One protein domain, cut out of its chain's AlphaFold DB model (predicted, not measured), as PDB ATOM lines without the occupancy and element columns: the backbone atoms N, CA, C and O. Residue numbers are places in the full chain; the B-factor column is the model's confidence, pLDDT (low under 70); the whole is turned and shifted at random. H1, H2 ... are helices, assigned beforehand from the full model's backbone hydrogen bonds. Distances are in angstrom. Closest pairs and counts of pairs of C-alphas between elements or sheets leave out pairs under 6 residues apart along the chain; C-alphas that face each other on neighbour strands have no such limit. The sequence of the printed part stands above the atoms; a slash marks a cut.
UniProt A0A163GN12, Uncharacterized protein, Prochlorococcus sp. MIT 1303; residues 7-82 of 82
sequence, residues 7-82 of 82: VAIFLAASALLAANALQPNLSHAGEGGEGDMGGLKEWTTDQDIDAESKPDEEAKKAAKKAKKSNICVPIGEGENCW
ATOM      1  N   VAL A   7     -70.080  49.279  44.405       84.31
ATOM      2  CA  VAL A   7     -70.355  48.038  43.668       84.31
ATOM      3  C   VAL A   7     -70.663  48.326  42.198       84.31
ATOM      4  O   VAL A   7     -70.182  47.621  41.320       84.31
ATOM      5  N   ALA A   8     -71.408  49.397  41.907       82.75
ATOM      6  CA  ALA A   8     -71.710  49.793  40.532       82.75
ATOM      7  C   ALA A   8     -70.462  50.300  39.790       82.75
ATOM      8  O   ALA A   8     -70.307  50.030  38.602       82.75
ATOM      9  N   ILE A   9     -69.551  50.989  40.487       85.25
ATOM     10  CA  ILE A   9     -68.266  51.426  39.921       85.25
ATOM     11  C   ILE A   9     -67.381  50.211  39.621       85.25
ATOM     12  O   ILE A   9     -66.818  50.121  38.534       85.25
ATOM     13  N   PHE A  10     -67.301  49.258  40.552       87.25
ATOM     14  CA  PHE A  10     -66.516  48.040  40.378       87.25
ATOM     15  C   PHE A  10     -67.048  47.170  39.233       87.25
ATOM     16  O   PHE A  10     -66.265  46.700  38.409       87.25
ATOM     17  N   LEU A  11     -68.371  47.010  39.129       86.75
ATOM     18  CA  LEU A  11     -69.006  46.287  38.024       86.75
ATOM     19  C   LEU A  11     -68.770  46.981  36.681       86.75
ATOM     20  O   LEU A  11     -68.432  46.308  35.715       86.75
ATOM     21  N   ALA A  12     -68.883  48.310  36.616       84.81
ATOM     22  CA  ALA A  12     -68.599  49.058  35.392       84.81
ATOM     23  C   ALA A  12     -67.125  48.933  34.971       84.81
ATOM     24  O   ALA A  12     -66.843  48.693  33.801       84.81
ATOM     25  N   ALA A  13     -66.187  49.038  35.917       83.00
ATOM     26  CA  ALA A  13     -64.759  48.880  35.646       83.00
ATOM     27  C   ALA A  13     -64.409  47.449  35.206       83.00
ATOM     28  O   ALA A  13     -63.677  47.264  34.237       83.00
ATOM     29  N   SER A  14     -64.979  46.441  35.870       83.75
ATOM     30  CA  SER A  14     -64.777  45.029  35.526       83.75
ATOM     31  C   SER A  14     -65.371  44.688  34.159       83.75
ATOM     32  O   SER A  14     -64.740  43.984  33.380       83.75
ATOM     33  N   ALA A  15     -66.554  45.222  33.837       81.44
ATOM     34  CA  ALA A  15     -67.191  45.032  32.537       81.44
ATOM     35  C   ALA A  15     -66.409  45.713  31.406       81.44
ATOM     36  O   ALA A  15     -66.237  45.119  30.345       81.44
ATOM     37  N   LEU A  16     -65.885  46.922  31.640       76.44
ATOM     38  CA  LEU A  16     -64.992  47.591  30.695       76.44
ATOM     39  C   LEU A  16     -63.718  46.773  30.483       76.44
ATOM     40  O   LEU A  16     -63.360  46.498  29.344       76.44
ATOM     41  N   LEU A  17     -63.053  46.326  31.549       78.44
ATOM     42  CA  LEU A  17     -61.823  45.543  31.425       78.44
ATOM     43  C   LEU A  17     -62.055  44.200  30.712       78.44
ATOM     44  O   LEU A  17     -61.275  43.835  29.840       78.44
ATOM     45  N   ALA A  18     -63.151  43.501  31.021       77.00
ATOM     46  CA  ALA A  18     -63.523  42.259  30.347       77.00
ATOM     47  C   ALA A  18     -63.869  42.474  28.863       77.00
ATOM     48  O   ALA A  18     -63.491  41.652  28.033       77.00
ATOM     49  N   ALA A  19     -64.528  43.583  28.510       69.25
ATOM     50  CA  ALA A  19     -64.791  43.933  27.114       69.25
ATOM     51  C   ALA A  19     -63.490  44.208  26.338       69.25
ATOM     52  O   ALA A  19     -63.346  43.737  25.216       69.25
ATOM     53  N   ASN A  20     -62.513  44.879  26.962       61.81
ATOM     54  CA  ASN A  20     -61.191  45.082  26.360       61.81
ATOM     55  C   ASN A  20     -60.407  43.758  26.240       61.81
ATOM     56  O   ASN A  20     -59.732  43.544  25.244       61.81
ATOM     57  N   ALA A  21     -60.525  42.843  27.208       62.53
ATOM     58  CA  ALA A  21     -59.848  41.542  27.162       62.53
ATOM     59  C   ALA A  21     -60.456  40.566  26.133       62.53
ATOM     60  O   ALA A  21     -59.745  39.736  25.573       62.53
ATOM     61  N   LEU A  22     -61.764  40.664  25.868       58.12
ATOM     62  CA  LEU A  22     -62.461  39.889  24.831       58.12
ATOM     63  C   LEU A  22     -62.308  40.491  23.426       58.12
ATOM     64  O   LEU A  22     -62.707  39.869  22.444       58.12
ATOM     65  N   GLN A  23     -61.722  41.686  23.323       51.50
ATOM     66  CA  GLN A  23     -61.300  42.299  22.072       51.50
ATOM     67  C   GLN A  23     -59.771  42.178  21.953       51.50
ATOM     68  O   GLN A  23     -59.061  43.119  22.301       51.50
ATOM     69  N   PRO A  24     -59.233  41.073  21.398       49.00
ATOM     70  CA  PRO A  24     -57.788  40.934  21.159       49.00
ATOM     71  C   PRO A  24     -57.228  42.008  20.199       49.00
ATOM     72  O   PRO A  24     -56.023  42.149  20.052       49.00
ATOM     73  N   ASN A  25     -58.104  42.806  19.580       47.69
ATOM     74  CA  ASN A  25     -57.809  43.844  18.592       47.69
ATOM     75  C   ASN A  25     -57.398  45.217  19.175       47.69
ATOM     76  O   ASN A  25     -57.354  46.203  18.439       47.69
ATOM     77  N   LEU A  26     -57.132  45.328  20.482       43.44
ATOM     78  CA  LEU A  26     -56.653  46.584  21.091       43.44
ATOM     79  C   LEU A  26     -55.131  46.749  21.080       43.44
ATOM     80  O   LEU A  26     -54.647  47.851  21.339       43.44
ATOM     81  N   SER A  27     -54.385  45.717  20.688       41.34
ATOM     82  CA  SER A  27     -53.036  45.899  20.152       41.34
ATOM     83  C   SER A  27     -53.178  46.441  18.734       41.34
ATOM     84  O   SER A  27     -53.152  45.705  17.753       41.34
ATOM     85  N   HIS A  28     -53.445  47.741  18.635       42.19
ATOM     86  CA  HIS A  28     -53.604  48.458  17.378       42.19
ATOM     87  C   HIS A  28     -52.232  48.632  16.707       42.19
ATOM     88  O   HIS A  28     -51.691  49.735  16.629       42.19
ATOM     89  N   ALA A  29     -51.670  47.534  16.198       41.44
ATOM     90  CA  ALA A  29     -50.693  47.559  15.117       41.44
ATOM     91  C   ALA A  29     -51.426  47.963  13.819       41.44
ATOM     92  O   ALA A  29     -51.624  47.164  12.914       41.44
ATOM     93  N   GLY A  30     -51.889  49.217  13.766       39.34
ATOM     94  CA  GLY A  30     -52.576  49.812  12.619       39.34
ATOM     95  C   GLY A  30     -53.984  49.273  12.336       39.34
ATOM     96  O   GLY A  30     -54.391  48.210  12.787       39.34
ATOM     97  N   GLU A  31     -54.742  50.025  11.542       41.97
ATOM     98  CA  GLU A  31     -56.069  49.677  11.004       41.97
ATOM     99  C   GLU A  31     -56.030  48.497   9.995       41.97
ATOM    100  O   GLU A  31     -56.707  48.518   8.967       41.97
ATOM    101  N   GLY A  32     -55.222  47.464  10.244       42.78
ATOM    102  CA  GLY A  32     -55.062  46.284   9.395       42.78
ATOM    103  C   GLY A  32     -55.418  45.021  10.167       42.78
ATOM    104  O   GLY A  32     -54.540  44.358  10.705       42.78
ATOM    105  N   GLY A  33     -56.711  44.703  10.252       39.84
ATOM    106  CA  GLY A  33     -57.201  43.526  10.978       39.84
ATOM    107  C   GLY A  33     -56.496  42.237  10.555       39.84
ATOM    108  O   GLY A  33     -56.360  42.021   9.359       39.84
ATOM    109  N   GLU A  34     -56.061  41.439  11.544       44.31
ATOM    110  CA  GLU A  34     -55.597  40.026  11.567       44.31
ATOM    111  C   GLU A  34     -54.772  39.449  10.384       44.31
ATOM    112  O   GLU A  34     -54.356  38.296  10.448       44.31
ATOM    113  N   GLY A  35     -54.472  40.203   9.327       48.47
ATOM    114  CA  GLY A  35     -53.990  39.666   8.053       48.47
ATOM    115  C   GLY A  35     -53.161  40.617   7.186       48.47
ATOM    116  O   GLY A  35     -52.750  40.202   6.109       48.47
ATOM    117  N   ASP A  36     -52.868  41.851   7.621       55.56
ATOM    118  CA  ASP A  36     -51.929  42.753   6.914       55.56
ATOM    119  C   ASP A  36     -50.774  43.202   7.830       55.56
ATOM    120  O   ASP A  36     -50.341  44.351   7.811       55.56
ATOM    121  N   MET A  37     -50.246  42.276   8.640       65.19
ATOM    122  CA  MET A  37     -49.084  42.483   9.535       65.19
ATOM    123  C   MET A  37     -47.744  42.561   8.780       65.19
ATOM    124  O   MET A  37     -46.675  42.355   9.353       65.19
ATOM    125  N   GLY A  38     -47.796  42.774   7.464       68.31
ATOM    126  CA  GLY A  38     -46.612  42.904   6.636       68.31
ATOM    127  C   GLY A  38     -45.745  41.646   6.542       68.31
ATOM    128  O   GLY A  38     -44.582  41.793   6.206       68.31
ATOM    129  N   GLY A  39     -46.265  40.445   6.809       75.50
ATOM    130  CA  GLY A  39     -45.523  39.176   6.741       75.50
ATOM    131  C   GLY A  39     -44.486  38.964   7.855       75.50
ATOM    132  O   GLY A  39     -44.190  39.863   8.644       75.50
ATOM    133  N   LEU A  40     -43.930  37.752   7.935       80.88
ATOM    134  CA  LEU A  40     -43.052  37.315   9.022       80.88
ATOM    135  C   LEU A  40     -41.583  37.204   8.578       80.88
ATOM    136  O   LEU A  40     -41.248  36.996   7.407       80.88
ATOM    137  N   LYS A  41     -40.673  37.340   9.550       81.31
ATOM    138  CA  LYS A  41     -39.264  36.949   9.407       81.31
ATOM    139  C   LYS A  41     -39.051  35.659  10.180       81.31
ATOM    140  O   LYS A  41     -39.095  35.671  11.405       81.31
ATOM    141  N   GLU A  42     -38.788  34.573   9.470       79.25
ATOM    142  CA  GLU A  42     -38.644  33.253  10.072       79.25
ATOM    143  C   GLU A  42     -37.190  32.783  10.027       79.25
ATOM    144  O   GLU A  42     -36.463  32.946   9.040       79.25
ATOM    145  N   TRP A  43     -36.759  32.189  11.131       85.75
ATOM    146  CA  TRP A  43     -35.532  31.414  11.202       85.75
ATOM    147  C   TRP A  43     -35.923  29.936  11.220       85.75
ATOM    148  O   TRP A  43     -36.799  29.536  11.984       85.75
ATOM    149  N   THR A  44     -35.323  29.135  10.344       81.44
ATOM    150  CA  THR A  44     -35.682  27.719  10.159       81.44
ATOM    151  C   THR A  44     -34.607  26.820  10.749       81.44
ATOM    152  O   THR A  44     -33.438  27.177  10.687       81.44
ATOM    153  N   THR A  45     -34.967  25.621  11.209       84.81
ATOM    154  CA  THR A  45     -34.039  24.652  11.834       84.81
ATOM    155  C   THR A  45     -32.808  24.310  10.986       84.81
ATOM    156  O   THR A  45     -31.772  23.957  11.535       84.81
ATOM    157  N   ASP A  46     -32.904  24.437   9.661       88.00
ATOM    158  CA  ASP A  46     -31.792  24.197   8.730       88.00
ATOM    159  C   ASP A  46     -30.807  25.381   8.606       88.00
ATOM    160  O   ASP A  46     -29.884  25.331   7.794       88.00
ATOM    161  N   GLN A  47     -31.020  26.482   9.335       86.94
ATOM    162  CA  GLN A  47     -30.123  27.641   9.346       86.94
ATOM    163  C   GLN A  47     -29.069  27.510  10.454       86.94
ATOM    164  O   GLN A  47     -29.293  26.863  11.474       86.94
ATOM    165  N   ASP A  48     -27.906  28.136  10.252       90.44
ATOM    166  CA  ASP A  48     -26.879  28.235  11.293       90.44
ATOM    167  C   ASP A  48     -27.388  29.047  12.488       90.44
ATOM    168  O   ASP A  48     -28.210  29.954  12.336       90.44
ATOM    169  N   ILE A  49     -26.856  28.759  13.678       88.00
ATOM    170  CA  ILE A  49     -27.286  29.393  14.935       88.00
ATOM    171  C   ILE A  49     -27.147  30.922  14.923       88.00
ATOM    172  O   ILE A  49     -27.946  31.615  15.544       88.00
ATOM    173  N   ASP A  50     -26.174  31.431  14.168       91.06
ATOM    174  CA  ASP A  50     -25.893  32.861  14.025       91.06
ATOM    175  C   ASP A  50     -26.486  33.459  12.735       91.06
ATOM    176  O   ASP A  50     -26.225  34.616  12.400       91.06
ATOM    177  N   ALA A  51     -27.259  32.685  11.967       87.81
ATOM    178  CA  ALA A  51     -27.872  33.171  10.739       87.81
ATOM    179  C   ALA A  51     -29.044  34.118  11.033       87.81
ATOM    180  O   ALA A  51     -29.868  33.881  11.915       87.81
ATOM    181  N   GLU A  52     -29.164  35.175  10.234       85.38
ATOM    182  CA  GLU A  52     -30.302  36.089  10.312       85.38
ATOM    183  C   GLU A  52     -31.592  35.452   9.773       85.38
ATOM    184  O   GLU A  52     -31.592  34.767   8.746       85.38
ATOM    185  N   SER A  53     -32.723  35.759  10.417       83.06
ATOM    186  CA  SER A  53     -34.053  35.319   9.980       83.06
ATOM    187  C   SER A  53     -34.403  35.858   8.591       83.06
ATOM    188  O   SER A  53     -34.258  37.056   8.302       83.06
ATOM    189  N   LYS A  54     -34.938  34.986   7.734       86.06
ATOM    190  CA  LYS A  54     -35.296  35.317   6.353       86.06
ATOM    191  C   LYS A  54     -36.761  35.762   6.280       86.06
ATOM    192  O   LYS A  54     -37.620  35.104   6.858       86.06
ATOM    193  N   PRO A  55     -37.068  36.861   5.571       86.12
ATOM    194  CA  PRO A  55     -38.448  37.262   5.341       86.12
ATOM    195  C   PRO A  55     -39.153  36.262   4.424       86.12
ATOM    196  O   PRO A  55     -38.574  35.816   3.422       86.12
ATOM    197  N   ASP A  56     -40.407  35.961   4.740       84.88
ATOM    198  CA  ASP A  56     -41.292  35.207   3.858       84.88
ATOM    199  C   ASP A  56     -41.693  36.032   2.609       84.88
ATOM    200  O   ASP A  56     -41.260  37.171   2.385       84.88
ATOM    201  N   GLU A  57     -42.495  35.439   1.723       86.25
ATOM    202  CA  GLU A  57     -42.931  36.116   0.497       86.25
ATOM    203  C   GLU A  57     -43.890  37.289   0.750       86.25
ATOM    204  O   GLU A  57     -43.937  38.228  -0.052       86.25
ATOM    205  N   GLU A  58     -44.641  37.270   1.845       84.19
ATOM    206  CA  GLU A  58     -45.558  38.345   2.223       84.19
ATOM    207  C   GLU A  58     -44.775  39.538   2.773       84.19
ATOM    208  O   GLU A  58     -44.988  40.661   2.318       84.19
ATOM    209  N   ALA A  59     -43.753  39.287   3.587       86.31
ATOM    210  CA  ALA A  59     -42.783  40.252   4.082       86.31
ATOM    211  C   ALA A  59     -42.018  40.930   2.952       86.31
ATOM    212  O   ALA A  59     -41.888  42.157   2.908       86.31
ATOM    213  N   LYS A  60     -41.587  40.164   1.947       88.88
ATOM    214  CA  LYS A  60     -40.963  40.743   0.747       88.88
ATOM    215  C   LYS A  60     -41.929  41.638  -0.031       88.88
ATOM    216  O   LYS A  60     -41.499  42.647  -0.602       88.88
ATOM    217  N   LYS A  61     -43.214  41.277  -0.117       88.62
ATOM    218  CA  LYS A  61     -44.238  42.095  -0.792       88.62
ATOM    219  C   LYS A  61     -44.551  43.355   0.011       88.62
ATOM    220  O   LYS A  61     -44.599  44.433  -0.584       88.62
ATOM    221  N   ALA A  62     -44.692  43.231   1.325       86.06
ATOM    222  CA  ALA A  62     -44.917  44.325   2.257       86.06
ATOM    223  C   ALA A  62     -43.774  45.341   2.203       86.06
ATOM    224  O   ALA A  62     -44.029  46.512   1.935       86.06
ATOM    225  N   ALA A  63     -42.520  44.891   2.271       87.56
ATOM    226  CA  ALA A  63     -41.355  45.766   2.143       87.56
ATOM    227  C   ALA A  63     -41.281  46.490   0.794       87.56
ATOM    228  O   ALA A  63     -40.977  47.683   0.714       87.56
ATOM    229  N   LYS A  64     -41.632  45.806  -0.301       89.94
ATOM    230  CA  LYS A  64     -41.728  46.454  -1.618       89.94
ATOM    231  C   LYS A  64     -42.859  47.485  -1.666       89.94
ATOM    232  O   LYS A  64     -42.678  48.527  -2.295       89.94
ATOM    233  N   LYS A  65     -44.012  47.205  -1.054       85.88
ATOM    234  CA  LYS A  65     -45.166  48.118  -0.990       85.88
ATOM    235  C   LYS A  65     -44.844  49.343  -0.132       85.88
ATOM    236  O   LYS A  65     -45.062  50.453  -0.611       85.88
ATOM    237  N   ALA A  66     -44.265  49.149   1.049       87.06
ATOM    238  CA  ALA A  66     -43.807  50.204   1.950       87.06
ATOM    239  C   ALA A  66     -42.861  51.165   1.222       87.06
ATOM    240  O   ALA A  66     -43.162  52.349   1.067       87.06
ATOM    241  N   LYS A  67     -41.805  50.620   0.602       89.31
ATOM    242  CA  LYS A  67     -40.824  51.401  -0.163       89.31
ATOM    243  C   LYS A  67     -41.418  52.135  -1.370       89.31
ATOM    244  O   LYS A  67     -41.031  53.265  -1.645       89.31
ATOM    245  N   LYS A  68     -42.330  51.505  -2.121       92.00
ATOM    246  CA  LYS A  68     -42.967  52.129  -3.299       92.00
ATOM    247  C   LYS A  68     -43.944  53.238  -2.928       92.00
ATOM    248  O   LYS A  68     -44.050  54.214  -3.661       92.00
ATOM    249  N   SER A  69     -44.678  53.050  -1.838       83.56
ATOM    250  CA  SER A  69     -45.753  53.955  -1.420       83.56
ATOM    251  C   SER A  69     -45.267  54.993  -0.406       83.56
ATOM    252  O   SER A  69     -46.022  55.891  -0.059       83.56
ATOM    253  N   ASN A  70     -44.017  54.868   0.058       86.81
ATOM    254  CA  ASN A  70     -43.432  55.652   1.141       86.81
ATOM    255  C   ASN A  70     -44.323  55.669   2.399       86.81
ATOM    256  O   ASN A  70     -44.539  56.714   3.009       86.81
ATOM    257  N   ILE A  71     -44.874  54.500   2.741       81.88
ATOM    258  CA  ILE A  71     -45.718  54.280   3.924       81.88
ATOM    259  C   ILE A  71     -45.027  53.286   4.857       81.88
ATOM    260  O   ILE A  71     -44.382  52.357   4.378       81.88
ATOM    261  N   CYS A  72     -45.209  53.446   6.168       82.00
ATOM    262  CA  CYS A  72     -44.827  52.415   7.130       82.00
ATOM    263  C   CYS A  72     -45.834  51.264   7.047       82.00
ATOM    264  O   CYS A  72     -47.032  51.475   7.243       82.00
ATOM    265  N   VAL A  73     -45.343  50.057   6.765       82.75
ATOM    266  CA  VAL A  73     -46.106  48.824   6.988       82.75
ATOM    267  C   VAL A  73     -45.594  48.215   8.294       82.75
ATOM    268  O   VAL A  73     -44.396  47.926   8.362       82.75
ATOM    269  N   PRO A  74     -46.446  48.068   9.325       75.75
ATOM    270  CA  PRO A  74     -46.023  47.559  10.623       75.75
ATOM    271  C   PRO A  74     -45.547  46.107  10.513       75.75
ATOM    272  O   PRO A  74     -46.109  45.321   9.754       75.75
ATOM    273  N   ILE A  75     -44.509  45.773  11.280       75.75
ATOM    274  CA  ILE A  75     -43.954  44.423  11.418       75.75
ATOM    275  C   ILE A  75     -44.264  43.921  12.831       75.75
ATOM    276  O   ILE A  75     -43.924  44.589  13.811       75.75
ATOM    277  N   GLY A  76     -44.856  42.730  12.953       70.69
ATOM    278  CA  GLY A  76     -45.144  42.116  14.255       70.69
ATOM    279  C   GLY A  76     -46.103  42.968  15.094       70.69
ATOM    280  O   GLY A  76     -47.170  43.332  14.619       70.69
ATOM    281  N   GLU A  77     -45.721  43.322  16.324       67.00
ATOM    282  CA  GLU A  77     -46.537  44.175  17.212       67.00
ATOM    283  C   GLU A  77     -46.550  45.667  16.810       67.00
ATOM    284  O   GLU A  77     -47.160  46.492  17.486       67.00
ATOM    285  N   GLY A  78     -45.901  46.031  15.698       68.50
ATOM    286  CA  GLY A  78     -45.918  47.393  15.157       68.50
ATOM    287  C   GLY A  78     -44.830  48.321  15.704       68.50
ATOM    288  O   GLY A  78     -44.852  49.513  15.413       68.50
ATOM    289  N   GLU A  79     -43.854  47.798  16.449       67.44
ATOM    290  CA  GLU A  79     -42.703  48.580  16.931       67.44
ATOM    291  C   GLU A  79     -41.713  48.943  15.811       67.44
ATOM    292  O   GLU A  79     -40.966  49.914  15.923       67.44
ATOM    293  N   ASN A  80     -41.710  48.168  14.720       73.06
ATOM    294  CA  ASN A  80     -40.840  48.360  13.564       73.06
ATOM    295  C   ASN A  80     -41.658  48.438  12.266       73.06
ATOM    296  O   ASN A  80     -42.724  47.834  12.155       73.06
ATOM    297  N   CYS A  81     -41.130  49.162  11.278       82.69
ATOM    298  CA  CYS A  81     -41.727  49.337   9.952       82.69
ATOM    299  C   CYS A  81     -40.840  48.712   8.873       82.69
ATOM    300  O   CYS A  81     -39.611  48.751   8.985       82.69
ATOM    301  N   TRP A  82     -41.462  48.207   7.808       83.56
ATOM    302  CA  TRP A  82     -40.759  47.937   6.553       83.56
ATOM    303  C   TRP A  82     -40.369  49.202   5.782       83.56
ATOM    304  O   TRP A  82     -41.067  50.231   5.930       83.56
TER     305      TRP A  82
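This is residues 7 to 82 of the 82 residues of an uncharacterized protein of Prochlorococcus sp. MIT 1303 (UniProt A0A163GN12). There is little regular structure here: one helix, H1, sticks out as an arm from a body of loops that holds the second helix, H2, and residues 45 to 50 stick out as the tip of a loop. You have 76 printed residues with two named helices, H1 then H2, and no named strand; the class is all helix, though named elements hold only 28 residues. The whole is extended and flat, with a radius of gyration of the C-alphas of 18.1 A and spans of 57 by 34 by 17 A.

Start at H1, residues 7 to 21, which stands free. H2, residues 57 to 69, is apart from it, across a long link of 35 residues. On that link, residues 41 to 42 pair antiparallel with residues 54 to 55; beyond H2, residues 74 to 75 pair antiparallel with 80 to 81. In H1 and H2 every O i to N i+4 pair is within hydrogen-bond range.

Find C-alpha 7 at (-70.355, 48.038, 43.668); from there H1 runs 20.6 A to C-alpha 21. H2 runs 18.2 A, ending at C-alpha 69, (-45.753, 53.955, -1.420).

The C-alphas farthest apart, of Val 7 and Asp 48, are 57.7 A apart. The printed part has no cut. Residues 19 to 38 and 77 to 79 have pLDDT under 70.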